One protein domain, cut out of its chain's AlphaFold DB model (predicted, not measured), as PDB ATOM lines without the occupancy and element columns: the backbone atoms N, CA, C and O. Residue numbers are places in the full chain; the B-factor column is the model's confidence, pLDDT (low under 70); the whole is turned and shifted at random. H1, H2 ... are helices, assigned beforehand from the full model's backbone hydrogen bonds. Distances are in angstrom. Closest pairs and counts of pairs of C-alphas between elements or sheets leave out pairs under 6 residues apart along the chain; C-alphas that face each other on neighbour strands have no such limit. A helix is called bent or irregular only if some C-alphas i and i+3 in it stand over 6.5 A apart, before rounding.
ATOM      1  N   ILE A  10      51.987 -12.884 122.075       58.59
ATOM      2  CA  ILE A  10      52.022 -11.762 121.136       58.59
ATOM      3  C   ILE A  10      51.587 -12.205 119.729       58.59
ATOM      4  O   ILE A  10      50.772 -11.526 119.121       58.59
ATOM      5  N   ASP A  11      52.007 -13.380 119.248       58.53
ATOM      6  CA  ASP A  11      51.685 -13.880 117.899       58.53
ATOM      7  C   ASP A  11      50.188 -14.214 117.737       58.53
ATOM      8  O   ASP A  11      49.576 -14.002 116.683       58.53
ATOM      9  N   LEU A  12      49.568 -14.707 118.811       58.91
ATOM     10  CA  LEU A  12      48.121 -14.917 118.898       58.91
ATOM     11  C   LEU A  12      47.363 -13.593 118.945       58.91
ATOM     12  O   LEU A  12      46.328 -13.450 118.291       58.91
ATOM     13  N   THR A  13      47.891 -12.622 119.688       60.19
ATOM     14  CA  THR A  13      47.304 -11.284 119.805       60.19
ATOM     15  C   THR A  13      47.371 -10.547 118.465       60.19
ATOM     16  O   THR A  13      46.364  -9.998 118.016       60.19
ATOM     17  N   ASP A  14      48.499 -10.623 117.762       60.12
ATOM     18  CA  ASP A  14      48.688 -10.032 116.437       60.12
ATOM     19  C   ASP A  14      47.785 -10.687 115.391       60.12
ATOM     20  O   ASP A  14      47.148  -9.997 114.587       60.12
ATOM     21  N   PHE A  15      47.633 -12.011 115.427       58.50
ATOM     22  CA  PHE A  15      46.709 -12.726 114.546       58.50
ATOM     23  C   PHE A  15      45.240 -12.382 114.838       58.50
ATOM     24  O   PHE A  15      44.451 -12.135 113.921       58.50
ATOM     25  N   TYR A  16      44.873 -12.291 116.120       59.78
ATOM     26  CA  TYR A  16      43.545 -11.872 116.558       59.78
ATOM     27  C   TYR A  16      43.229 -10.442 116.115       59.78
ATOM     28  O   TYR A  16      42.126 -10.164 115.644       59.78
ATOM     29  N   VAL A  17      44.189  -9.522 116.229       60.84
ATOM     30  CA  VAL A  17      44.023  -8.115 115.847       60.84
ATOM     31  C   VAL A  17      43.936  -7.954 114.328       60.84
ATOM     32  O   VAL A  17      43.079  -7.191 113.863       60.84
ATOM     33  N   SER A  18      44.755  -8.695 113.577       56.56
ATOM     34  CA  SER A  18      44.907  -8.565 112.122       56.56
ATOM     35  C   SER A  18      43.857  -9.304 111.288       56.56
ATOM     36  O   SER A  18      43.590  -8.872 110.167       56.56
ATOM     37  N   SER A  19      43.208 -10.357 111.811       60.31
ATOM     38  CA  SER A  19      42.222 -11.154 111.063       60.31
ATOM     39  C   SER A  19      40.775 -10.906 111.527       60.31
ATOM     40  O   SER A  19      40.326 -11.456 112.538       60.31
ATOM     41  N   PRO A  20      39.959 -10.138 110.771       63.19
ATOM     42  CA  PRO A  20      38.532  -9.958 111.061       63.19
ATOM     43  C   PRO A  20      37.748 -11.272 111.088       63.19
ATOM     44  O   PRO A  20      36.734 -11.380 111.779       63.19
ATOM     45  N   VAL A  21      38.208 -12.270 110.332       60.44
ATOM     46  CA  VAL A  21      37.588 -13.594 110.289       60.44
ATOM     47  C   VAL A  21      37.862 -14.334 111.584       60.44
ATOM     48  O   VAL A  21      36.934 -14.906 112.146       60.44
ATOM     49  N   PHE A  22      39.083 -14.251 112.113       66.50
ATOM     50  CA  PHE A  22      39.411 -14.865 113.394       66.50
ATOM     51  C   PHE A  22      38.666 -14.195 114.556       66.50
ATOM     52  O   PHE A  22      38.127 -14.883 115.417       66.50
ATOM     53  N   LYS A  23      38.490 -12.864 114.518       66.06
ATOM     54  CA  LYS A  23      37.599 -12.162 115.465       66.06
ATOM     55  C   LYS A  23      36.172 -12.707 115.422       66.06
ATOM     56  O   LYS A  23      35.547 -12.860 116.465       66.06
ATOM     57  N   ARG A  24      35.631 -12.990 114.229       63.56
ATOM     58  CA  ARG A  24      34.291 -13.590 114.078       63.56
ATOM     59  C   ARG A  24      34.261 -15.040 114.551       63.56
ATOM     60  O   ARG A  24      33.325 -15.420 115.234       63.56
ATOM     61  N   TYR A  25      35.283 -15.819 114.229       64.44
ATOM     62  CA  TYR A  25      35.424 -17.214 114.635       64.44
ATOM     63  C   TYR A  25      35.492 -17.386 116.156       64.44
ATOM     64  O   TYR A  25      34.747 -18.181 116.725       64.44
ATOM     65  N   SER A  26      36.315 -16.570 116.818       63.62
ATOM     66  CA  SER A  26      36.390 -16.496 118.278       63.62
ATOM     67  C   SER A  26      35.054 -16.052 118.883       63.62
ATOM     68  O   SER A  26      34.569 -16.692 119.807       63.62
ATOM     69  N   LYS A  27      34.391 -15.031 118.316       64.94
ATOM     70  CA  LYS A  27      33.049 -14.602 118.763       64.94
ATOM     71  C   LYS A  27      31.978 -15.689 118.638       64.94
ATOM     72  O   LYS A  27      31.029 -15.674 119.411       64.94
ATOM     73  N   LEU A  28      32.112 -16.599 117.674       58.72
ATOM     74  CA  LEU A  28      31.205 -17.735 117.487       58.72
ATOM     75  C   LEU A  28      31.498 -18.898 118.454       58.72
ATOM     76  O   LEU A  28      30.845 -19.933 118.351       58.72
ATOM     77  N   ASN A  29      32.452 -18.745 119.383       60.34
ATOM     78  CA  ASN A  29      32.906 -19.783 120.317       60.34
ATOM     79  C   ASN A  29      33.333 -21.081 119.623       60.34
ATOM     80  O   ASN A  29      33.155 -22.174 120.158       60.34
ATOM     81  N   LEU A  30      33.861 -20.963 118.404       59.78
ATOM     82  CA  LEU A  30      34.355 -22.113 117.662       59.78
ATOM     83  C   LEU A  30      35.798 -22.415 118.050       59.78
ATOM     84  O   LEU A  30      36.152 -23.574 118.178       59.78
ATOM     85  N   TRP A  31      36.619 -21.401 118.311       64.06
ATOM     86  CA  TRP A  31      38.002 -21.619 118.723       64.06
ATOM     87  C   TRP A  31      38.085 -22.452 120.012       64.06
ATOM     88  O   TRP A  31      37.431 -22.136 121.002       64.06
ATOM     89  N   SER A  32      38.891 -23.518 119.995       60.03
ATOM     90  CA  SER A  32      39.068 -24.426 121.137       60.03
ATOM     91  C   SER A  32      40.099 -23.944 122.167       60.03
ATOM     92  O   SER A  32      40.484 -24.717 123.045       60.03
ATOM     93  N   ASP A  33      40.584 -22.701 122.038       62.72
ATOM     94  CA  ASP A  33      41.683 -22.116 122.821       62.72
ATOM     95  C   ASP A  33      42.965 -22.979 122.822       62.72
ATOM     96  O   ASP A  33      43.819 -22.885 123.705       62.72
ATOM     97  N   ASN A  34      43.121 -23.835 121.805       66.88
ATOM     98  CA  ASN A  34      44.269 -24.715 121.642       66.88
ATOM     99  C   ASN A  34      45.333 -24.065 120.741       66.88
ATOM    100  O   ASN A  34      45.061 -23.693 119.596       66.88
ATOM    101  N   PHE A  35      46.573 -23.992 121.229       70.12
ATOM    102  CA  PHE A  35      47.725 -23.524 120.453       70.12
ATOM    103  C   PHE A  35      47.998 -24.381 119.208       70.12
ATOM    104  O   PHE A  35      48.430 -23.842 118.190       70.12
ATOM    105  N   SER A  36      47.711 -25.685 119.245       71.25
ATOM    106  CA  SER A  36      47.850 -26.560 118.074       71.25
ATOM    107  C   SER A  36      46.834 -26.198 116.982       71.25
ATOM    108  O   SER A  36      47.176 -26.196 115.804       71.25
ATOM    109  N   GLU A  37      45.611 -25.790 117.347       74.38
ATOM    110  CA  GLU A  37      44.619 -25.292 116.380       74.38
ATOM    111  C   GLU A  37      45.110 -24.007 115.702       74.38
ATOM    112  O   GLU A  37      45.040 -23.886 114.479       74.38
ATOM    113  N   TYR A  38      45.672 -23.078 116.481       75.19
ATOM    114  CA  TYR A  38      46.290 -21.865 115.947       75.19
ATOM    115  C   TYR A  38      47.436 -22.188 114.982       75.19
ATOM    116  O   TYR A  38      47.464 -21.662 113.869       75.19
ATOM    117  N   HIS A  39      48.350 -23.080 115.377       76.06
ATOM    118  CA  HIS A  39      49.475 -23.487 114.539       76.06
ATOM    119  C   HIS A  39      48.998 -24.065 113.202       76.06
ATOM    120  O   HIS A  39      49.518 -23.717 112.145       76.06
ATOM    121  N   ASN A  40      47.962 -24.895 113.243       78.94
ATOM    122  CA  ASN A  40      47.449 -25.589 112.070       78.94
ATOM    123  C   ASN A  40      46.660 -24.651 111.146       78.94
ATOM    124  O   ASN A  40      46.832 -24.703 109.930       78.94
ATOM    125  N   ILE A  41      45.892 -23.706 111.696       79.25
ATOM    126  CA  ILE A  41      45.273 -22.628 110.907       79.25
ATOM    127  C   ILE A  41      46.349 -21.732 110.281       79.25
ATOM    128  O   ILE A  41      46.238 -21.362 109.110       79.25
ATOM    129  N   ASN A  42      47.405 -21.396 111.027       79.00
ATOM    130  CA  ASN A  42      48.516 -20.601 110.512       79.00
ATOM    131  C   ASN A  42      49.313 -21.354 109.430       79.00
ATOM    132  O   ASN A  42      49.768 -20.767 108.448       79.00
ATOM    133  N   TYR A  43      49.429 -22.671 109.548       82.94
ATOM    134  CA  TYR A  43      50.014 -23.498 108.505       82.94
ATOM    135  C   TYR A  43      49.138 -23.531 107.245       82.94
ATOM    136  O   TYR A  43      49.625 -23.217 106.159       82.94
ATOM    137  N   CYS A  44      47.834 -23.813 107.379       82.06
ATOM    138  CA  CYS A  44      46.879 -23.715 106.270       82.06
ATOM    139  C   CYS A  44      46.943 -22.343 105.599       82.06
ATOM    140  O   CYS A  44      46.775 -22.225 104.387       82.06
ATOM    141  N   SER A  45      47.204 -21.314 106.401       79.56
ATOM    142  CA  SER A  45      47.381 -19.949 105.948       79.56
ATOM    143  C   SER A  45      48.567 -19.794 104.994       79.56
ATOM    144  O   SER A  45      48.411 -19.385 103.838       79.56
ATOM    145  N   ILE A  46      49.750 -20.203 105.454       82.06
ATOM    146  CA  ILE A  46      50.986 -20.175 104.668       82.06
ATOM    147  C   ILE A  46      50.820 -21.006 103.393       82.06
ATOM    148  O   ILE A  46      51.146 -20.538 102.300       82.06
ATOM    149  N   TYR A  47      50.262 -22.210 103.521       85.69
ATOM    150  CA  TYR A  47      50.096 -23.120 102.398       85.69
ATOM    151  C   TYR A  47      49.107 -22.590 101.354       85.69
ATOM    152  O   TYR A  47      49.421 -22.568 100.166       85.69
ATOM    153  N   LEU A  48      47.948 -22.066 101.771       83.25
ATOM    154  CA  LEU A  48      46.989 -21.461 100.845       83.25
ATOM    155  C   LEU A  48      47.609 -20.272 100.101       83.25
ATOM    156  O   LEU A  48      47.359 -20.104  98.909       83.25
ATOM    157  N   SER A  49      48.438 -19.463 100.770       82.62
ATOM    158  CA  SER A  49      49.166 -18.371 100.118       82.62
ATOM    159  C   SER A  49      50.126 -18.890  99.043       82.62
ATOM    160  O   SER A  49      50.163 -18.337  97.944       82.62
ATOM    161  N   GLN A  50      50.885 -19.950  99.330       85.00
ATOM    162  CA  GLN A  50      51.778 -20.587  98.356       85.00
ATOM    163  C   GLN A  50      50.997 -21.203  97.189       85.00
ATOM    164  O   GLN A  50      51.394 -21.064  96.032       85.00
ATOM    165  N   TYR A  51      49.855 -21.824  97.475       84.50
ATOM    166  CA  TYR A  51      48.994 -22.432  96.469       84.50
ATOM    167  C   TYR A  51      48.373 -21.384  95.536       84.50
ATOM    168  O   TYR A  51      48.492 -21.482  94.315       84.50
ATOM    169  N   ILE A  52      47.783 -20.325  96.105       84.38
ATOM    170  CA  ILE A  52      47.264 -19.162  95.366       84.38
ATOM    171  C   ILE A  52      48.359 -18.546  94.501       84.38
ATOM    172  O   ILE A  52      48.113 -18.160  93.353       84.38
ATOM    173  N   TRP A  53      49.568 -18.460  95.044       85.12
ATOM    174  CA  TRP A  53      50.715 -17.950  94.322       85.12
ATOM    175  C   TRP A  53      51.062 -18.815  93.107       85.12
ATOM    176  O   TRP A  53      51.118 -18.299  91.990       85.12
ATOM    177  N   GLY A  54      51.169 -20.132  93.288       85.81
ATOM    178  CA  GLY A  54      51.380 -21.078  92.192       85.81
ATOM    179  C   GLY A  54      50.270 -21.015  91.136       85.81
ATOM    180  O   GLY A  54      50.553 -20.972  89.939       85.81
ATOM    181  N   CYS A  55      49.002 -20.918  91.553       85.19
ATOM    182  CA  CYS A  55      47.876 -20.715  90.639       85.19
ATOM    183  C   CYS A  55      47.988 -19.400  89.853       85.19
ATOM    184  O   CYS A  55      47.692 -19.376  88.659       85.19
ATOM    185  N   THR A  56      48.423 -18.318  90.503       85.06
ATOM    186  CA  THR A  56      48.614 -17.003  89.874       85.06
ATOM    187  C   THR A  56      49.701 -17.061  88.806       85.06
ATOM    188  O   THR A  56      49.462 -16.655  87.669       85.06
ATOM    189  N   GLN A  57      50.875 -17.602  89.149       82.44
ATOM    190  CA  GLN A  57      51.991 -17.758  88.215       82.44
ATOM    191  C   GLN A  57      51.586 -18.607  87.013       82.44
ATOM    192  O   GLN A  57      51.775 -18.186  85.873       82.44
ATOM    193  N   LYS A  58      50.965 -19.766  87.265       83.69
ATOM    194  CA  LYS A  58      50.475 -20.659  86.214       83.69
ATOM    195  C   LYS A  58      49.512 -19.938  85.273       83.69
ATOM    196  O   LYS A  58      49.718 -19.969  84.066       83.69
ATOM    197  N   TYR A  59      48.517 -19.238  85.816       81.50
ATOM    198  CA  TYR A  59      47.544 -18.496  85.013       81.50
ATOM    199  C   TYR A  59      48.212 -17.428  84.134       81.50
ATOM    200  O   TYR A  59      47.895 -17.291  82.953       81.50
ATOM    201  N   ILE A  60      49.157 -16.669  84.695       76.25
ATOM    202  CA  ILE A  60      49.872 -15.632  83.945       76.25
ATOM    203  C   ILE A  60      50.724 -16.259  82.840       76.25
ATOM    204  O   ILE A  60      50.691 -15.760  81.723       76.25
ATOM    205  N   LEU A  61      51.438 -17.352  83.107       76.38
ATOM    206  CA  LEU A  61      52.276 -18.021  82.106       76.38
ATOM    207  C   LEU A  61      51.460 -18.704  80.996       76.38
ATOM    208  O   LEU A  61      51.904 -18.731  79.855       76.38
ATOM    209  N   GLU A  62      50.271 -19.232  81.302       79.50
ATOM    210  CA  GLU A  62      49.386 -19.866  80.311       79.50
ATOM    211  C   GLU A  62      48.748 -18.852  79.355       79.50
ATOM    212  O   GLU A  62      48.517 -19.152  78.185       79.50
ATOM    213  N   HIS A  63      48.440 -17.650  79.847       72.88
ATOM    214  CA  HIS A  63      47.735 -16.646  79.055       72.88
ATOM    215  C   HIS A  63      48.658 -15.547  78.517       72.88
ATOM    216  O   HIS A  63      48.392 -14.986  77.451       72.88
ATOM    217  N   PHE A  64      49.704 -15.183  79.248       75.81
ATOM    218  CA  PHE A  64      50.648 -14.110  78.929       75.81
ATOM    219  C   PHE A  64      52.049 -14.702  78.717       75.81
ATOM    220  O   PHE A  64      52.184 -15.794  78.178       75.81
ATOM    221  N   ASN A  65      53.101 -13.963  79.064       74.88
ATOM    222  CA  ASN A  65      54.483 -14.408  78.941       74.88
ATOM    223  C   ASN A  65      55.250 -14.181  80.250       74.88
ATOM    224  O   ASN A  65      54.803 -13.461  81.147       74.88
ATOM    225  N   GLU A  66      56.425 -14.797  80.345       77.19
ATOM    226  CA  GLU A  66      57.311 -14.683  81.505       77.19
ATOM    227  C   GLU A  66      57.736 -13.232  81.767       77.19
ATOM    228  O   GLU A  66      57.747 -12.785  82.909       77.19
ATOM    229  N   TYR A  67      57.988 -12.455  80.711       76.31
ATOM    230  CA  TYR A  67      58.358 -11.044  80.831       76.31
ATOM    231  C   TYR A  67      57.269 -10.201  81.515       76.31
ATOM    232  O   TYR A  67      57.559  -9.358  82.360       76.31
ATOM    233  N   PHE A  68      56.000 -10.460  81.206       79.00
ATOM    234  CA  PHE A  68      54.871  -9.799  81.846       79.00
ATOM    235  C   PHE A  68      54.760 -10.189  83.322       79.00
ATOM    236  O   PHE A  68      54.509  -9.321  84.156       79.00
ATOM    237  N   LEU A  69      55.008 -11.459  83.665       78.44
ATOM    238  CA  LEU A  69      55.095 -11.891  85.062       78.44
ATOM    239  C   LEU A  69      56.223 -11.159  85.807       78.44
ATOM    240  O   LEU A  69      56.009 -10.728  86.936       78.44
ATOM    241  N   LEU A  70      57.383 -10.974  85.164       81.38
ATOM    242  CA  LEU A  70      58.513 -10.242  85.738       81.38
ATOM    243  C   LEU A  70      58.158  -8.783  86.042       81.38
ATOM    244  O   LEU A  70      58.362  -8.333  87.163       81.38
ATOM    245  N   ILE A  71      57.543  -8.076  85.091       80.75
ATOM    246  CA  ILE A  71      57.100  -6.687  85.297       80.75
ATOM    247  C   ILE A  71      56.048  -6.589  86.412       80.75
ATOM    248  O   ILE A  71      56.024  -5.623  87.175       80.75
ATOM    249  N   LEU A  72      55.153  -7.576  86.522       80.06
ATOM    250  CA  LEU A  72      54.131  -7.580  87.566       80.06
ATOM    251  C   LEU A  72      54.731  -7.650  88.978       80.06
ATOM    252  O   LEU A  72      54.110  -7.110  89.894       80.06
ATOM    253  N   TYR A  73      55.915  -8.243  89.171       82.56
ATOM    254  CA  TYR A  73      56.573  -8.265  90.486       82.56
ATOM    255  C   TYR A  73      56.923  -6.879  91.013       82.56
ATOM    256  O   TYR A  73      56.867  -6.669  92.223       82.56
ATOM    257  N   ASP A  74      57.205  -5.933  90.124       81.62
ATOM    258  CA  ASP A  74      57.522  -4.558  90.503       81.62
ATOM    259  C   ASP A  74      56.257  -3.696  90.657       81.62
ATOM    260  O   ASP A  74      56.315  -2.559  91.129       81.62
ATOM    261  N   ASN A  75      55.077  -4.223  90.296       81.88
ATOM    262  CA  ASN A  75      53.833  -3.471  90.368       81.88
ATOM    263  C   ASN A  75      53.235  -3.481  91.797       81.88
ATOM    264  O   ASN A  75      52.870  -4.540  92.327       81.88
ATOM    265  N   PRO A  76      53.007  -2.307  92.421       85.25
ATOM    266  CA  PRO A  76      52.532  -2.222  93.803       85.25
ATOM    267  C   PRO A  76      51.110  -2.769  93.998       85.25
ATOM    268  O   PRO A  76      50.797  -3.294  95.070       85.25
ATOM    269  N   LYS A  77      50.235  -2.690  92.984       83.19
ATOM    270  CA  LYS A  77      48.876  -3.255  93.056       83.19
ATOM    271  C   LYS A  77      48.913  -4.774  93.014       83.19
ATOM    272  O   LYS A  77      48.195  -5.408  93.785       83.19
ATOM    273  N   PHE A  78      49.773  -5.344  92.173       84.81
ATOM    274  CA  PHE A  78      49.961  -6.790  92.102       84.81
ATOM    275  C   PHE A  78      50.543  -7.339  93.407       84.81
ATOM    276  O   PHE A  78      49.984  -8.264  93.995       84.81
ATOM    277  N   LEU A  79      51.580  -6.693  93.948       84.94
ATOM    278  CA  LEU A  79      52.128  -7.040  95.262       84.94
ATOM    279  C   LEU A  79      51.077  -6.929  96.373       84.94
ATOM    280  O   LEU A  79      51.003  -7.790  97.253       84.94
ATOM    281  N   LYS A  80      50.224  -5.897  96.336       83.00
ATOM    282  CA  LYS A  80      49.111  -5.755  97.281       83.00
ATOM    283  C   LYS A  80      48.078  -6.867  97.112       83.00
ATOM    284  O   LYS A  80      47.588  -7.369  98.121       83.00
ATOM    285  N   PHE A  81      47.748  -7.274  95.887       84.19
ATOM    286  CA  PHE A  81      46.854  -8.404  95.626       84.19
ATOM    287  C   PHE A  81      47.408  -9.703  96.215       84.19
ATOM    288  O   PHE A  81      46.675 -10.396  96.911       84.19
ATOM    289  N   LEU A  82      48.699  -9.989  96.037       79.62
ATOM    290  CA  LEU A  82      49.332 -11.176  96.619       79.62
ATOM    291  C   LEU A  82      49.328 -11.143  98.151       79.62
ATOM    292  O   LEU A  82      48.961 -12.126  98.788       79.62
ATOM    293  N   LYS A  83      49.650  -9.991  98.750       72.06
ATOM    294  CA  LYS A  83      49.676  -9.821 100.213       72.06
ATOM    295  C   LYS A  83      48.281  -9.844 100.851       72.06
ATOM    296  O   LYS A  83      48.113 -10.364 101.947       72.06
ATOM    297  N   SER A  84      47.273  -9.275 100.185       66.31
ATOM    298  CA  SER A  84      45.884  -9.201 100.683       66.31
ATOM    299  C   SER A  84      45.010 -10.384 100.258       66.31
ATOM    300  O   SER A  84      43.917 -10.571 100.794       66.31
ATOM    301  N   GLY A  85      45.493 -11.178  99.300       55.78
ATOM    302  CA  GLY A  85      44.815 -12.296  98.654       55.78
ATOM    303  C   GLY A  85      44.293 -13.332  99.633       55.78
ATOM    304  O   GLY A  85      43.210 -13.865  99.467       55.78
ATOM    305  N   PHE A  86      45.072 -13.578 100.672       61.72
ATOM    306  CA  PHE A  86      44.992 -14.783 101.467       61.72
ATOM    307  C   PHE A  86      43.918 -14.728 102.582       61.72
ATOM    308  O   PHE A  86      42.987 -15.537 102.590       61.72
ATOM    309  N   PHE A  87      43.965 -13.731 103.477       62.38
ATOM    310  CA  PHE A  87      43.046 -13.653 104.628       62.38
ATOM    311  C   PHE A  87      41.578 -13.463 104.242       62.38
ATOM    312  O   PHE A  87      40.688 -13.847 104.998       62.38
ATOM    313  N   LYS A  88      41.305 -12.889 103.067       66.12
ATOM    314  CA  LYS A  88      39.926 -12.720 102.589       66.12
ATOM    315  C   LYS A  88      39.245 -14.045 102.229       66.12
ATOM    316  O   LYS A  88      38.020 -14.070 102.156       66.12
ATOM    317  N   TYR A  89      40.009 -15.119 101.998       66.88
ATOM    318  CA  TYR A  89      39.461 -16.420 101.600       66.88
ATOM    319  C   TYR A  89      39.369 -17.439 102.738       66.88
ATOM    320  O   TYR A  89      38.603 -18.397 102.621       66.88
ATOM    321  N   ILE A  90      40.061 -17.217 103.860       70.94
ATOM    322  CA  ILE A  90      39.708 -17.902 105.106       70.94
ATOM    323  C   ILE A  90      38.404 -17.280 105.581       70.94
ATOM    324  O   ILE A  90      38.392 -16.162 106.067       70.94
ATOM    325  N   THR A  91      37.287 -17.974 105.398       70.50
ATOM    326  CA  THR A  91      35.958 -17.530 105.841       70.50
ATOM    327  C   THR A  91      35.515 -18.334 107.068       70.50
ATOM    328  O   THR A  91      36.121 -19.360 107.373       70.50
ATOM    329  N   PRO A  92      34.432 -17.947 107.771       66.94
ATOM    330  CA  PRO A  92      33.860 -18.804 108.812       66.94
ATOM    331  C   PRO A  92      33.564 -20.220 108.298       66.94
ATOM    332  O   PRO A  92      33.800 -21.187 109.007       66.94
ATOM    333  N   HIS A  93      33.135 -20.349 107.038       71.75
ATOM    334  CA  HIS A  93      32.914 -21.635 106.374       71.75
ATOM    335  C   HIS A  93      34.193 -22.485 106.296       71.75
ATOM    336  O   HIS A  93      34.144 -23.670 106.607       71.75
ATOM    337  N   PHE A  94      35.344 -21.886 105.966       76.38
ATOM    338  CA  PHE A  94      36.633 -22.588 105.989       76.38
ATOM    339  C   PHE A  94      36.918 -23.153 107.376       76.38
ATOM    340  O   PHE A  94      37.263 -24.321 107.510       76.38
ATOM    341  N   LEU A  95      36.715 -22.333 108.406       73.19
ATOM    342  CA  LEU A  95      37.018 -22.708 109.779       73.19
ATOM    343  C   LEU A  95      36.056 -23.780 110.310       73.19
ATOM    344  O   LEU A  95      36.503 -24.731 110.935       73.19
ATOM    345  N   PHE A  96      34.766 -23.724 109.971       67.19
ATOM    346  CA  PHE A  96      33.827 -24.813 110.271       67.19
ATOM    347  C   PHE A  96      34.254 -26.142 109.637       67.19
ATOM    348  O   PHE A  96      34.231 -27.183 110.290       67.19
ATOM    349  N   PHE A  97      34.659 -26.125 108.366       67.12
ATOM    350  CA  PHE A  97      35.146 -27.330 107.697       67.12
ATOM    351  C   PHE A  97      36.461 -27.825 108.293       67.12
ATOM    352  O   PHE A  97      36.628 -29.027 108.485       67.12
ATOM    353  N   PHE A  98      37.365 -26.911 108.632       72.44
ATOM    354  CA  PHE A  98      38.605 -27.230 109.324       72.44
ATOM    355  C   PHE A  98      38.322 -27.959 110.646       72.44
ATOM    356  O   PHE A  98      38.939 -28.984 110.935       72.44
ATOM    357  N   GLN A  99      37.316 -27.504 111.401       67.81
ATOM    358  CA  GLN A  99      36.921 -28.162 112.640       67.81
ATOM    359  C   GLN A  99      36.274 -29.533 112.429       67.81
ATOM    360  O   GLN A  99      36.602 -30.504 113.109       67.81
ATOM    361  N   ASN A 100      35.373 -29.644 111.458       64.44
ATOM    362  CA  ASN A 100      34.698 -30.909 111.172       64.44
ATOM    363  C   ASN A 100      35.662 -32.013 110.705       64.44
ATOM    364  O   ASN A 100      35.329 -33.189 110.804       64.44
ATOM    365  N   ASN A 101      36.850 -31.649 110.212       62.06
ATOM    366  CA  ASN A 101      37.905 -32.594 109.837       62.06
ATOM    367  C   ASN A 101      38.943 -32.822 110.954       62.06
ATOM    368  O   ASN A 101      39.948 -33.483 110.724       62.06
ATOM    369  N   HIS A 102      38.703 -32.321 112.171       62.66
ATOM    370  CA  HIS A 102      39.514 -32.593 113.364       62.66
ATOM    371  C   HIS A 102      41.009 -32.242 113.253       62.66
ATOM    372  O   HIS A 102      41.834 -32.786 113.991       62.66
ATOM    373  N   PHE A 103      41.371 -31.265 112.415       63.53
ATOM    374  CA  PHE A 103      42.761 -30.827 112.223       63.53
ATOM    375  C   PHE A 103      43.402 -30.166 113.455       63.53
ATOM    376  O   PHE A 103      44.538 -29.721 113.388       63.53
ATOM    377  N   PHE A 104      42.720 -30.097 114.595       60.09
ATOM    378  CA  PHE A 104      43.228 -29.521 115.842       60.09
ATOM    379  C   PHE A 104      43.935 -30.528 116.772       60.09
ATOM    380  O   PHE A 104      44.477 -30.108 117.794       60.09
ATOM    381  N   PHE A 105      43.950 -31.830 116.447       49.19
ATOM    382  CA  PHE A 105      44.492 -32.881 117.332       49.19
ATOM    383  C   PHE A 105      45.804 -33.539 116.884       49.19
ATOM    384  O   PHE A 105      46.364 -34.323 117.649       49.19
ATOM    385  N   SER A 106      46.309 -33.256 115.686       52.31
ATOM    386  CA  SER A 106      47.547 -33.862 115.188       52.31
ATOM    387  C   SER A 106      48.516 -32.792 114.691       52.31
ATOM    388  O   SER A 106      48.196 -32.002 113.808       52.31
ATOM    389  N   GLU A 107      49.713 -32.764 115.281       51.72
ATOM    390  CA  GLU A 107      50.821 -31.891 114.860       51.72
ATOM    391  C   GLU A 107      51.542 -32.440 113.605       51.72
ATOM    392  O   GLU A 107      52.253 -31.699 112.932       51.72
ATOM    393  N   ASP A 108      51.298 -33.708 113.241       52.44
ATOM    394  CA  ASP A 108      51.990 -34.438 112.159       52.44
ATOM    395  C   ASP A 108      51.192 -34.552 110.836       52.44
ATOM    396  O   ASP A 108      51.602 -35.254 109.910       52.44
ATOM    397  N   SER A 109      50.038 -33.890 110.711       58.81
ATOM    398  CA  SER A 109      49.083 -34.082 109.598       58.81
ATOM    399  C   SER A 109      49.143 -33.013 108.502       58.81
ATOM    400  O   SER A 109      48.175 -32.833 107.761       58.81
ATOM    401  N   TYR A 110      50.277 -32.325 108.327       73.56
ATOM    402  CA  TYR A 110      50.402 -31.244 107.336       73.56
ATOM    403  C   TYR A 110      49.934 -31.647 105.937       73.56
ATOM    404  O   TYR A 110      49.193 -30.902 105.313       73.56
ATOM    405  N   LYS A 111      50.234 -32.869 105.486       74.25
ATOM    406  CA  LYS A 111      49.778 -33.368 104.181       74.25
ATOM    407  C   LYS A 111      48.249 -33.423 104.043       74.25
ATOM    408  O   LYS A 111      47.715 -33.191 102.965       74.25
ATOM    409  N   GLU A 112      47.535 -33.757 105.111       67.69
ATOM    410  CA  GLU A 112      46.068 -33.792 105.105       67.69
ATOM    411  C   GLU A 112      45.494 -32.374 105.120       67.69
ATOM    412  O   GLU A 112      44.510 -32.102 104.433       67.69
ATOM    413  N   MET A 113      46.156 -31.451 105.825       75.50
ATOM    414  CA  MET A 113      45.821 -30.026 105.785       75.50
ATOM    415  C   MET A 113      46.064 -29.417 104.405       75.50
ATOM    416  O   MET A 113      45.247 -28.626 103.945       75.50
ATOM    417  N   GLU A 114      47.157 -29.785 103.736       81.81
ATOM    418  CA  GLU A 114      47.448 -29.375 102.361       81.81
ATOM    419  C   GLU A 114      46.314 -29.821 101.428       81.81
ATOM    420  O   GLU A 114      45.687 -28.976 100.792       81.81
ATOM    421  N   ILE A 115      45.967 -31.117 101.434       74.00
ATOM    422  CA  ILE A 115      44.857 -31.667 100.632       74.00
ATOM    423  C   ILE A 115      43.547 -30.933 100.938       74.00
ATOM    424  O   ILE A 115      42.842 -30.519 100.018       74.00
ATOM    425  N   PHE A 116      43.237 -30.721 102.219       79.56
ATOM    426  CA  PHE A 116      42.053 -29.977 102.630       79.56
ATOM    427  C   PHE A 116      42.030 -28.560 102.047       79.56
ATOM    428  O   PHE A 116      41.009 -28.132 101.506       79.56
ATOM    429  N   VAL A 117      43.143 -27.834 102.139       81.94
ATOM    430  CA  VAL A 117      43.259 -26.469 101.618       81.94
ATOM    431  C   VAL A 117      43.100 -26.448 100.097       81.94
ATOM    432  O   VAL A 117      42.365 -25.599  99.588       81.94
ATOM    433  N   GLU A 118      43.726 -27.379  99.373       80.94
ATOM    434  CA  GLU A 118      43.593 -27.482  97.916       80.94
ATOM    435  C   GLU A 118      42.148 -27.776  97.497       80.94
ATOM    436  O   GLU A 118      41.587 -27.079  96.647       80.94
ATOM    437  N   GLU A 119      41.510 -28.777  98.111       71.88
ATOM    438  CA  GLU A 119      40.130 -29.156  97.796       71.88
ATOM    439  C   GLU A 119      39.146 -28.042  98.156       71.88
ATOM    440  O   GLU A 119      38.223 -27.741  97.388       71.88
ATOM    441  N   TYR A 120      39.354 -27.389  99.301       75.81
ATOM    442  CA  TYR A 120      38.550 -26.245  99.700       75.81
ATOM    443  C   TYR A 120      38.719 -25.090  98.711       75.81
ATOM    444  O   TYR A 120      37.731 -24.469  98.305       75.81
ATOM    445  N   PHE A 121      39.954 -24.817  98.279       78.81
ATOM    446  CA  PHE A 121      40.220 -23.783  97.294       78.81
ATOM    447  C   PHE A 121      39.489 -24.066  95.984       78.81
ATOM    448  O   PHE A 121      38.744 -23.210  95.512       78.81
ATOM    449  N   GLN A 122      39.640 -25.269  95.432       75.44
ATOM    450  CA  GLN A 122      39.016 -25.661  94.167       75.44
ATOM    451  C   GLN A 122      37.489 -25.548  94.214       75.44
ATOM    452  O   GLN A 122      36.871 -25.054  93.272       75.44
ATOM    453  N   ARG A 123      36.868 -25.970  95.320       65.31
ATOM    454  CA  ARG A 123      35.404 -26.004  95.435       65.31
ATOM    455  C   ARG A 123      34.783 -24.651  95.754       65.31
ATOM    456  O   ARG A 123      33.705 -24.356  95.245       65.31
ATOM    457  N   TYR A 124      35.424 -23.854  96.607       68.31
ATOM    458  CA  TYR A 124      34.773 -22.692  97.219       68.31
ATOM    459  C   TYR A 124      35.466 -21.359  96.938       68.31
ATOM    460  O   TYR A 124      34.806 -20.324  96.986       68.31
ATOM    461  N   ILE A 125      36.770 -21.349  96.644       77.31
ATOM    462  CA  ILE A 125      37.544 -20.106  96.486       77.31
ATOM    463  C   ILE A 125      37.852 -19.808  95.015       77.31
ATOM    464  O   ILE A 125      37.815 -18.646  94.612       77.31
ATOM    465  N   GLN A 126      38.134 -20.832  94.207       80.19
ATOM    466  CA  GLN A 126      38.761 -20.718  92.888       80.19
ATOM    467  C   GLN A 126      38.066 -19.713  91.963       80.19
ATOM    468  O   GLN A 126      38.733 -18.929  91.291       80.19
ATOM    469  N   ILE A 127      36.732 -19.701  91.950       72.62
ATOM    470  CA  ILE A 127      35.940 -18.799  91.104       72.62
ATOM    471  C   ILE A 127      36.133 -17.334  91.524       72.62
ATOM    472  O   ILE A 127      36.384 -16.471  90.681       72.62
ATOM    473  N   PHE A 128      36.064 -17.046  92.827       75.00
ATOM    474  CA  PHE A 128      36.270 -15.697  93.363       75.00
ATOM    475  C   PHE A 128      37.718 -15.246  93.205       75.00
ATOM    476  O   PHE A 128      37.975 -14.101  92.838       75.00
ATOM    477  N   PHE A 129      38.661 -16.162  93.423       83.62
ATOM    478  CA  PHE A 129      40.070 -15.922  93.165       83.62
ATOM    479  C   PHE A 129      40.325 -15.557  91.703       83.62
ATOM    480  O   PHE A 129      40.961 -14.538  91.444       83.62
ATOM    481  N   LYS A 130      39.782 -16.327  90.747       82.94
ATOM    482  CA  LYS A 130      39.943 -16.042  89.316       82.94
ATOM    483  C   LYS A 130      39.421 -14.646  88.977       82.94
ATOM    484  O   LYS A 130      40.117 -13.887  88.309       82.94
ATOM    485  N   ARG A 131      38.234 -14.280  89.471       78.69
ATOM    486  CA  ARG A 131      37.673 -12.934  89.275       78.69
ATOM    487  C   ARG A 131      38.605 -11.849  89.813       78.69
ATOM    488  O   ARG A 131      38.921 -10.902  89.100       78.69
ATOM    489  N   ASP A 132      39.047 -11.985  91.058       83.00
ATOM    490  CA  ASP A 132      39.875 -10.967  91.704       83.00
ATOM    491  C   ASP A 132      41.257 -10.848  91.034       83.00
ATOM    492  O   ASP A 132      41.778  -9.740  90.898       83.00
ATOM    493  N   LEU A 133      41.823 -11.966  90.562       85.19
ATOM    494  CA  LEU A 133      43.048 -11.985  89.764       85.19
ATOM    495  C   LEU A 133      42.856 -11.230  88.446       85.19
ATOM    496  O   LEU A 133      43.671 -10.377  88.108       85.19
ATOM    497  N   LEU A 134      41.765 -11.492  87.721       80.38
ATOM    498  CA  LEU A 134      41.452 -10.795  86.472       80.38
ATOM    499  C   LEU A 134      41.317  -9.281  86.675       80.38
ATOM    500  O   LEU A 134      41.902  -8.509  85.915       80.38
ATOM    501  N   ILE A 135      40.610  -8.853  87.726       79.69
ATOM    502  CA  ILE A 135      40.481  -7.435  88.095       79.69
ATOM    503  C   ILE A 135      41.861  -6.827  88.378       79.69
ATOM    504  O   ILE A 135      42.174  -5.741  87.884       79.69
ATOM    505  N   CYS A 136      42.706  -7.532  89.135       85.12
ATOM    506  CA  CYS A 136      44.065  -7.082  89.420       85.12
ATOM    507  C   CYS A 136      44.888  -6.928  88.135       85.12
ATOM    508  O   CYS A 136      45.531  -5.901  87.939       85.12
ATOM    509  N   LEU A 137      44.850  -7.920  87.242       81.69
ATOM    510  CA  LEU A 137      45.603  -7.895  85.989       81.69
ATOM    511  C   LEU A 137      45.156  -6.747  85.081       81.69
ATOM    512  O   LEU A 137      46.006  -6.068  84.510       81.69
ATOM    513  N   VAL A 138      43.850  -6.480  84.981       80.19
ATOM    514  CA  VAL A 138      43.316  -5.316  84.252       80.19
ATOM    515  C   VAL A 138      43.873  -4.015  84.827       80.19
ATOM    516  O   VAL A 138      44.386  -3.180  84.079       80.19
ATOM    517  N   ALA A 139      43.843  -3.862  86.152       83.00
ATOM    518  CA  ALA A 139      44.369  -2.673  86.816       83.00
ATOM    519  C   ALA A 139      45.879  -2.482  86.583       83.00
ATOM    520  O   ALA A 139      46.317  -1.347  86.392       83.00
ATOM    521  N   CYS A 140      46.657  -3.569  86.568       80.50
ATOM    522  CA  CYS A 140      48.087  -3.531  86.262       80.50
ATOM    523  C   CYS A 140      48.346  -3.193  84.787       80.50
ATOM    524  O   CYS A 140      49.189  -2.353  84.491       80.50
ATOM    525  N   MET A 141      47.604  -3.791  83.850       77.19
ATOM    526  CA  MET A 141      47.763  -3.522  82.415       77.19
ATOM    527  C   MET A 141      47.475  -2.060  82.063       77.19
ATOM    528  O   MET A 141      48.201  -1.473  81.267       77.19
ATOM    529  N   HIS A 142      46.457  -1.446  82.673       76.12
ATOM    530  CA  HIS A 142      46.150  -0.031  82.439       76.12
ATOM    531  C   HIS A 142      47.262   0.930  82.876       76.12
ATOM    532  O   HIS A 142      47.337   2.035  82.339       76.12
ATOM    533  N   GLU A 143      48.080   0.517  83.844       79.38
ATOM    534  CA  GLU A 143      49.190   1.296  84.392       79.38
ATOM    535  C   GLU A 143      50.496   1.043  83.633       79.38
ATOM    536  O   GLU A 143      51.216   1.986  83.323       79.38
ATOM    537  N   LEU A 144      50.779  -0.217  83.301       74.38
ATOM    538  CA  LEU A 144      52.025  -0.622  82.650       74.38
ATOM    539  C   LEU A 144      52.048  -0.323  81.149       74.38
ATOM    540  O   LEU A 144      53.121  -0.152  80.576       74.38
ATOM    541  N   VAL A 145      50.888  -0.301  80.487       68.00
ATOM    542  CA  VAL A 145      50.842  -0.234  79.024       68.00
ATOM    543  C   VAL A 145      50.693   1.213  78.548       68.00
ATOM    544  O   VAL A 145      49.703   1.870  78.897       68.00
ATOM    545  N   PRO A 146      51.611   1.705  77.690       67.19
ATOM    546  CA  PRO A 146      51.506   3.032  77.100       67.19
ATOM    547  C   PRO A 146      50.176   3.240  76.375       67.19
ATOM    548  O   PRO A 146      49.647   2.329  75.735       67.19
ATOM    549  N   ASN A 147      49.655   4.470  76.411       67.06
ATOM    550  CA  ASN A 147      48.370   4.815  75.793       67.06
ATOM    551  C   ASN A 147      48.284   4.423  74.308       67.06
ATOM    552  O   ASN A 147      47.220   4.013  73.852       67.06
ATOM    553  N   SER A 148      49.403   4.479  73.582       54.72
ATOM    554  CA  SER A 148      49.509   4.082  72.172       54.72
ATOM    555  C   SER A 148      49.240   2.594  71.919       54.72
ATOM    556  O   SER A 148      48.780   2.236  70.839       54.72
ATOM    557  N   PHE A 149      49.467   1.724  72.907       61.47
ATOM    558  CA  PHE A 149      49.251   0.276  72.798       61.47
ATOM    559  C   PHE A 149      47.908  -0.189  73.372       61.47
ATOM    560  O   PHE A 149      47.551  -1.363  73.238       61.47
ATOM    561  N   LYS A 150      47.117   0.715  73.967       61.31
ATOM    562  CA  LYS A 150      45.819   0.367  74.570       61.31
ATOM    563  C   LYS A 150      44.826  -0.194  73.552       61.31
ATOM    564  O   LYS A 150      44.119  -1.140  73.883       61.31
ATOM    565  N   GLY A 151      44.839   0.302  72.311       58.16
ATOM    566  CA  GLY A 151      43.982  -0.211  71.235       58.16
ATOM    567  C   GLY A 151      44.233  -1.690  70.913       58.16
ATOM    568  O   GLY A 151      43.288  -2.450  70.732       58.16
ATOM    569  N   TYR A 152      45.493  -2.137  70.945       59.84
ATOM    570  CA  TYR A 152      45.853  -3.543  70.720       59.84
ATOM    571  C   TYR A 152      45.447  -4.456  71.885       59.84
ATOM    572  O   TYR A 152      45.154  -5.634  71.686       59.84
ATOM    573  N   LEU A 153      45.394  -3.915  73.103       67.06
ATOM    574  CA  LEU A 153      44.922  -4.642  74.283       67.06
ATOM    575  C   LEU A 153      43.405  -4.662  74.420       67.06
ATOM    576  O   LEU A 153      42.891  -5.476  75.185       67.06
ATOM    577  N   GLN A 154      42.688  -3.802  73.700       67.38
ATOM    578  CA  GLN A 154      41.261  -3.585  73.903       67.38
ATOM    579  C   GLN A 154      40.445  -4.870  73.731       67.38
ATOM    580  O   GLN A 154      39.694  -5.230  74.631       67.38
ATOM    581  N   ASN A 155      40.703  -5.646  72.675       69.12
ATOM    582  CA  ASN A 155      40.031  -6.933  72.442       69.12
ATOM    583  C   ASN A 155      40.250  -7.932  73.591       69.12
ATOM    584  O   ASN A 155      39.361  -8.700  73.964       69.12
ATOM    585  N   ARG A 156      41.450  -7.923  74.179       68.56
ATOM    586  CA  ARG A 156      41.815  -8.814  75.282       68.56
ATOM    587  C   ARG A 156      41.218  -8.344  76.609       68.56
ATOM    588  O   ARG A 156      40.752  -9.170  77.390       68.56
ATOM    589  N   LEU A 157      41.185  -7.035  76.843       68.62
ATOM    590  CA  LEU A 157      40.497  -6.436  77.983       68.62
ATOM    591  C   LEU A 157      38.995  -6.721  77.912       68.62
ATOM    592  O   LEU A 157      38.437  -7.174  78.904       68.62
ATOM    593  N   GLU A 158      38.364  -6.564  76.748       71.44
ATOM    594  CA  GLU A 158      36.953  -6.904  76.535       71.44
ATOM    595  C   GLU A 158      36.654  -8.373  76.843       71.44
ATOM    596  O   GLU A 158      35.659  -8.675  77.503       71.44
ATOM    597  N   HIS A 159      37.526  -9.295  76.421       72.88
ATOM    598  CA  HIS A 159      37.399 -10.709  76.767       72.88
ATOM    599  C   HIS A 159      37.455 -10.934  78.286       72.88
ATOM    600  O   HIS A 159      36.591 -11.604  78.848       72.88
ATOM    601  N   ILE A 160      38.431 -10.325  78.967       66.81
ATOM    602  CA  ILE A 160      38.560 -10.419  80.429       66.81
ATOM    603  C   ILE A 160      37.332  -9.824  81.135       66.81
ATOM    604  O   ILE A 160      36.833 -10.410  82.092       66.81
ATOM    605  N   HIS A 161      36.804  -8.700  80.650       69.12
ATOM    606  CA  HIS A 161      35.609  -8.075  81.219       69.12
ATOM    607  C   HIS A 161      34.379  -8.972  81.055       69.12
ATOM    608  O   HIS A 161      33.609  -9.126  82.001       69.12
ATOM    609  N   LYS A 162      34.218  -9.631  79.899       69.62
ATOM    610  CA  LYS A 162      33.163 -10.635  79.692       69.62
ATOM    611  C   LYS A 162      33.302 -11.813  80.658       69.62
ATOM    612  O   LYS A 162      32.296 -12.243  81.212       69.62
ATOM    613  N   GLU A 163      34.518 -12.310  80.901       68.31
ATOM    614  CA  GLU A 163      34.744 -13.369  81.898       68.31
ATOM    615  C   GLU A 163      34.365 -12.929  83.317       68.31
ATOM    616  O   GLU A 163      33.693 -13.678  84.026       68.31
ATOM    617  N   ILE A 164      34.756 -11.717  83.726       63.28
ATOM    618  CA  ILE A 164      34.388 -11.155  85.034       63.28
ATOM    619  C   ILE A 164      32.862 -11.070  85.156       63.28
ATOM    620  O   ILE A 164      32.304 -11.583  86.126       63.28
ATOM    621  N   LEU A 165      32.183 -10.509  84.151       64.88
ATOM    622  CA  LEU A 165      30.724 -10.380  84.131       64.88
ATOM    623  C   LEU A 165      30.018 -11.737  84.188       64.88
ATOM    624  O   LEU A 165      29.037 -11.884  84.908       64.88
ATOM    625  N   LEU A 166      30.515 -12.748  83.470       67.19
ATOM    626  CA  LEU A 166      29.968 -14.107  83.533       67.19
ATOM    627  C   LEU A 166      30.088 -14.702  84.940       67.19
ATOM    628  O   LEU A 166      29.134 -15.303  85.437       67.19
ATOM    629  N   ILE A 167      31.235 -14.514  85.603       59.66
ATOM    630  CA  ILE A 167      31.429 -14.955  86.990       59.66
ATOM    631  C   ILE A 167      30.462 -14.219  87.926       59.66
ATOM    632  O   ILE A 167      29.836 -14.841  88.784       59.66
ATOM    633  N   GLU A 168      30.302 -12.910  87.758       58.06
ATOM    634  CA  GLU A 168      29.409 -12.094  88.584       58.06
ATOM    635  C   GLU A 168      27.931 -12.426  88.378       58.06
ATOM    636  O   GLU A 168      27.207 -12.542  89.363       58.06
ATOM    637  N   LEU A 169      27.483 -12.655  87.142       54.28
ATOM    638  CA  LEU A 169      26.109 -13.064  86.828       54.28
ATOM    639  C   LEU A 169      25.774 -14.430  87.434       54.28
ATOM    640  O   LEU A 169      24.720 -14.600  88.054       54.28
ATOM    641  N   ASN A 170      26.700 -15.384  87.321       49.38
ATOM    642  CA  ASN A 170      26.548 -16.695  87.940       49.38
ATOM    643  C   ASN A 170      26.492 -16.572  89.472       49.38
ATOM    644  O   ASN A 170      25.642 -17.197  90.105       49.38
ATOM    645  N   ASN A 171      27.297 -15.688  90.066       45.78
ATOM    646  CA  ASN A 171      27.292 -15.430  91.509       45.78
ATOM    647  C   ASN A 171      26.060 -14.646  91.997       45.78
ATOM    648  O   ASN A 171      25.563 -14.910  93.088       45.78
ATOM    649  N   ALA A 172      25.519 -13.718  91.207       34.44
ATOM    650  CA  ALA A 172      24.280 -13.014  91.534       34.44
ATOM    651  C   ALA A 172      23.085 -13.981  91.549       34.44
ATOM    652  O   ALA A 172      22.223 -13.886  92.421       34.44
ATOM    653  N   SER A 173      23.078 -14.978  90.656       30.56
ATOM    654  CA  SER A 173      22.084 -16.061  90.666       30.56
ATOM    655  C   SER A 173      22.238 -17.048  91.837       30.56
ATOM    656  O   SER A 173      21.294 -17.765  92.163       30.56
ATOM    657  N   LEU A 174      23.409 -17.050  92.486       32.62
ATOM    658  CA  LEU A 174      23.722 -17.783  93.719       32.62
ATOM    659  C   LEU A 174      23.398 -16.978  94.989       32.62
ATOM    660  O   LEU A 174      23.505 -17.520  96.091       32.62
ATOM    661  N   SER A 175      23.017 -15.697  94.872       24.69
ATOM    662  CA  SER A 175      22.579 -14.914  96.029       24.69
ATOM    663  C   SER A 175      21.301 -15.532  96.601       24.69
ATOM    664  O   SER A 175      20.282 -15.681  95.929       24.69
TER     665      SER A 175
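What this domain is: This is residues 10 to 175 of the 378 residues of an uncharacterized protein of Lessonia flavicans (UniProt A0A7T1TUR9). A long bent helix, H7, crosses the long helix H3 with its first arm, H7a, while its second arm, H7b, packs between H5 and H8, side by side with both. H4 packs on the last turns of H3; H1, H2 and H6 gather toward its first end. The 166 printed residues, with eight named helices, H1 to H8 in chain order, and no named strand, are all helix in class. The whole is elongated, 57 by 36 by 28 A, and only just compact, close to loose, with a radius of gyration of the C-alphas of 18.4 A.

Where its parts are: H7, residues 110 to 144, was assigned as one helix by its hydrogen bonds but is bent: C-alphas 124 and 127 are 7.3 A apart. Its arms are H7a, residues 110 to 124, 20.5 A, and H7b, residues 127 to 144, 25.7 A. H3, residues 35 to 63, runs 42.0 A from C-alpha 35 at (47.725, -23.524, 120.453). H8, residues 147 to 173, 36.7 A, ends at C-alpha 173 at (22.084, -16.061, 90.666); it is irregular, C-alphas 148 and 151 being 7.1 A apart, with a kink of 58 degrees near residue 154. Shorter are H1, residues 10 to 18, H2, 20 to 27, H4, 66 to 73, H5, 76 to 84, and H6, 92 to 100.

How they stand to each other: H7 is the hub, touching three helices; its arms stand about perpendicular, at 79 degrees. H7a touches H3 at residues 40 to 51 alone, the closest C-alphas being Leu 48 and Val 117, 6.3 A, at a steep tilt of 55 degrees. H7b and H8 form a hairpin at a shallow tilt of 19 degrees, closest at C-alphas 131 and 164, 5.7 A. H5 touches H7b, closest at C-alphas 78 and 136, 6.5 A; H5 and H8 are apart. H3 and H4 form a hairpin, closest at C-alphas 60 and 69, 6.5 A. H2 touches H6, closest at C-alphas 25 and 92, 6.2 A, and H1 only at the corner, closest at C-alphas 16 and 22, 6.0 A. Every O i to N i+4 pair is within hydrogen-bond range in H1 to H6 and H7a, against 13 of 14 in H7b and 19 of 23 in H8.

The domain as a whole: The two farthest C-alphas, those of Phe 105 and Ser 148, are 58.6 A apart. The printed part has no cut and no long link. Its mean pLDDT is 70.5; 77 residues are under 70, among them 10 to 34 and 160 to 175.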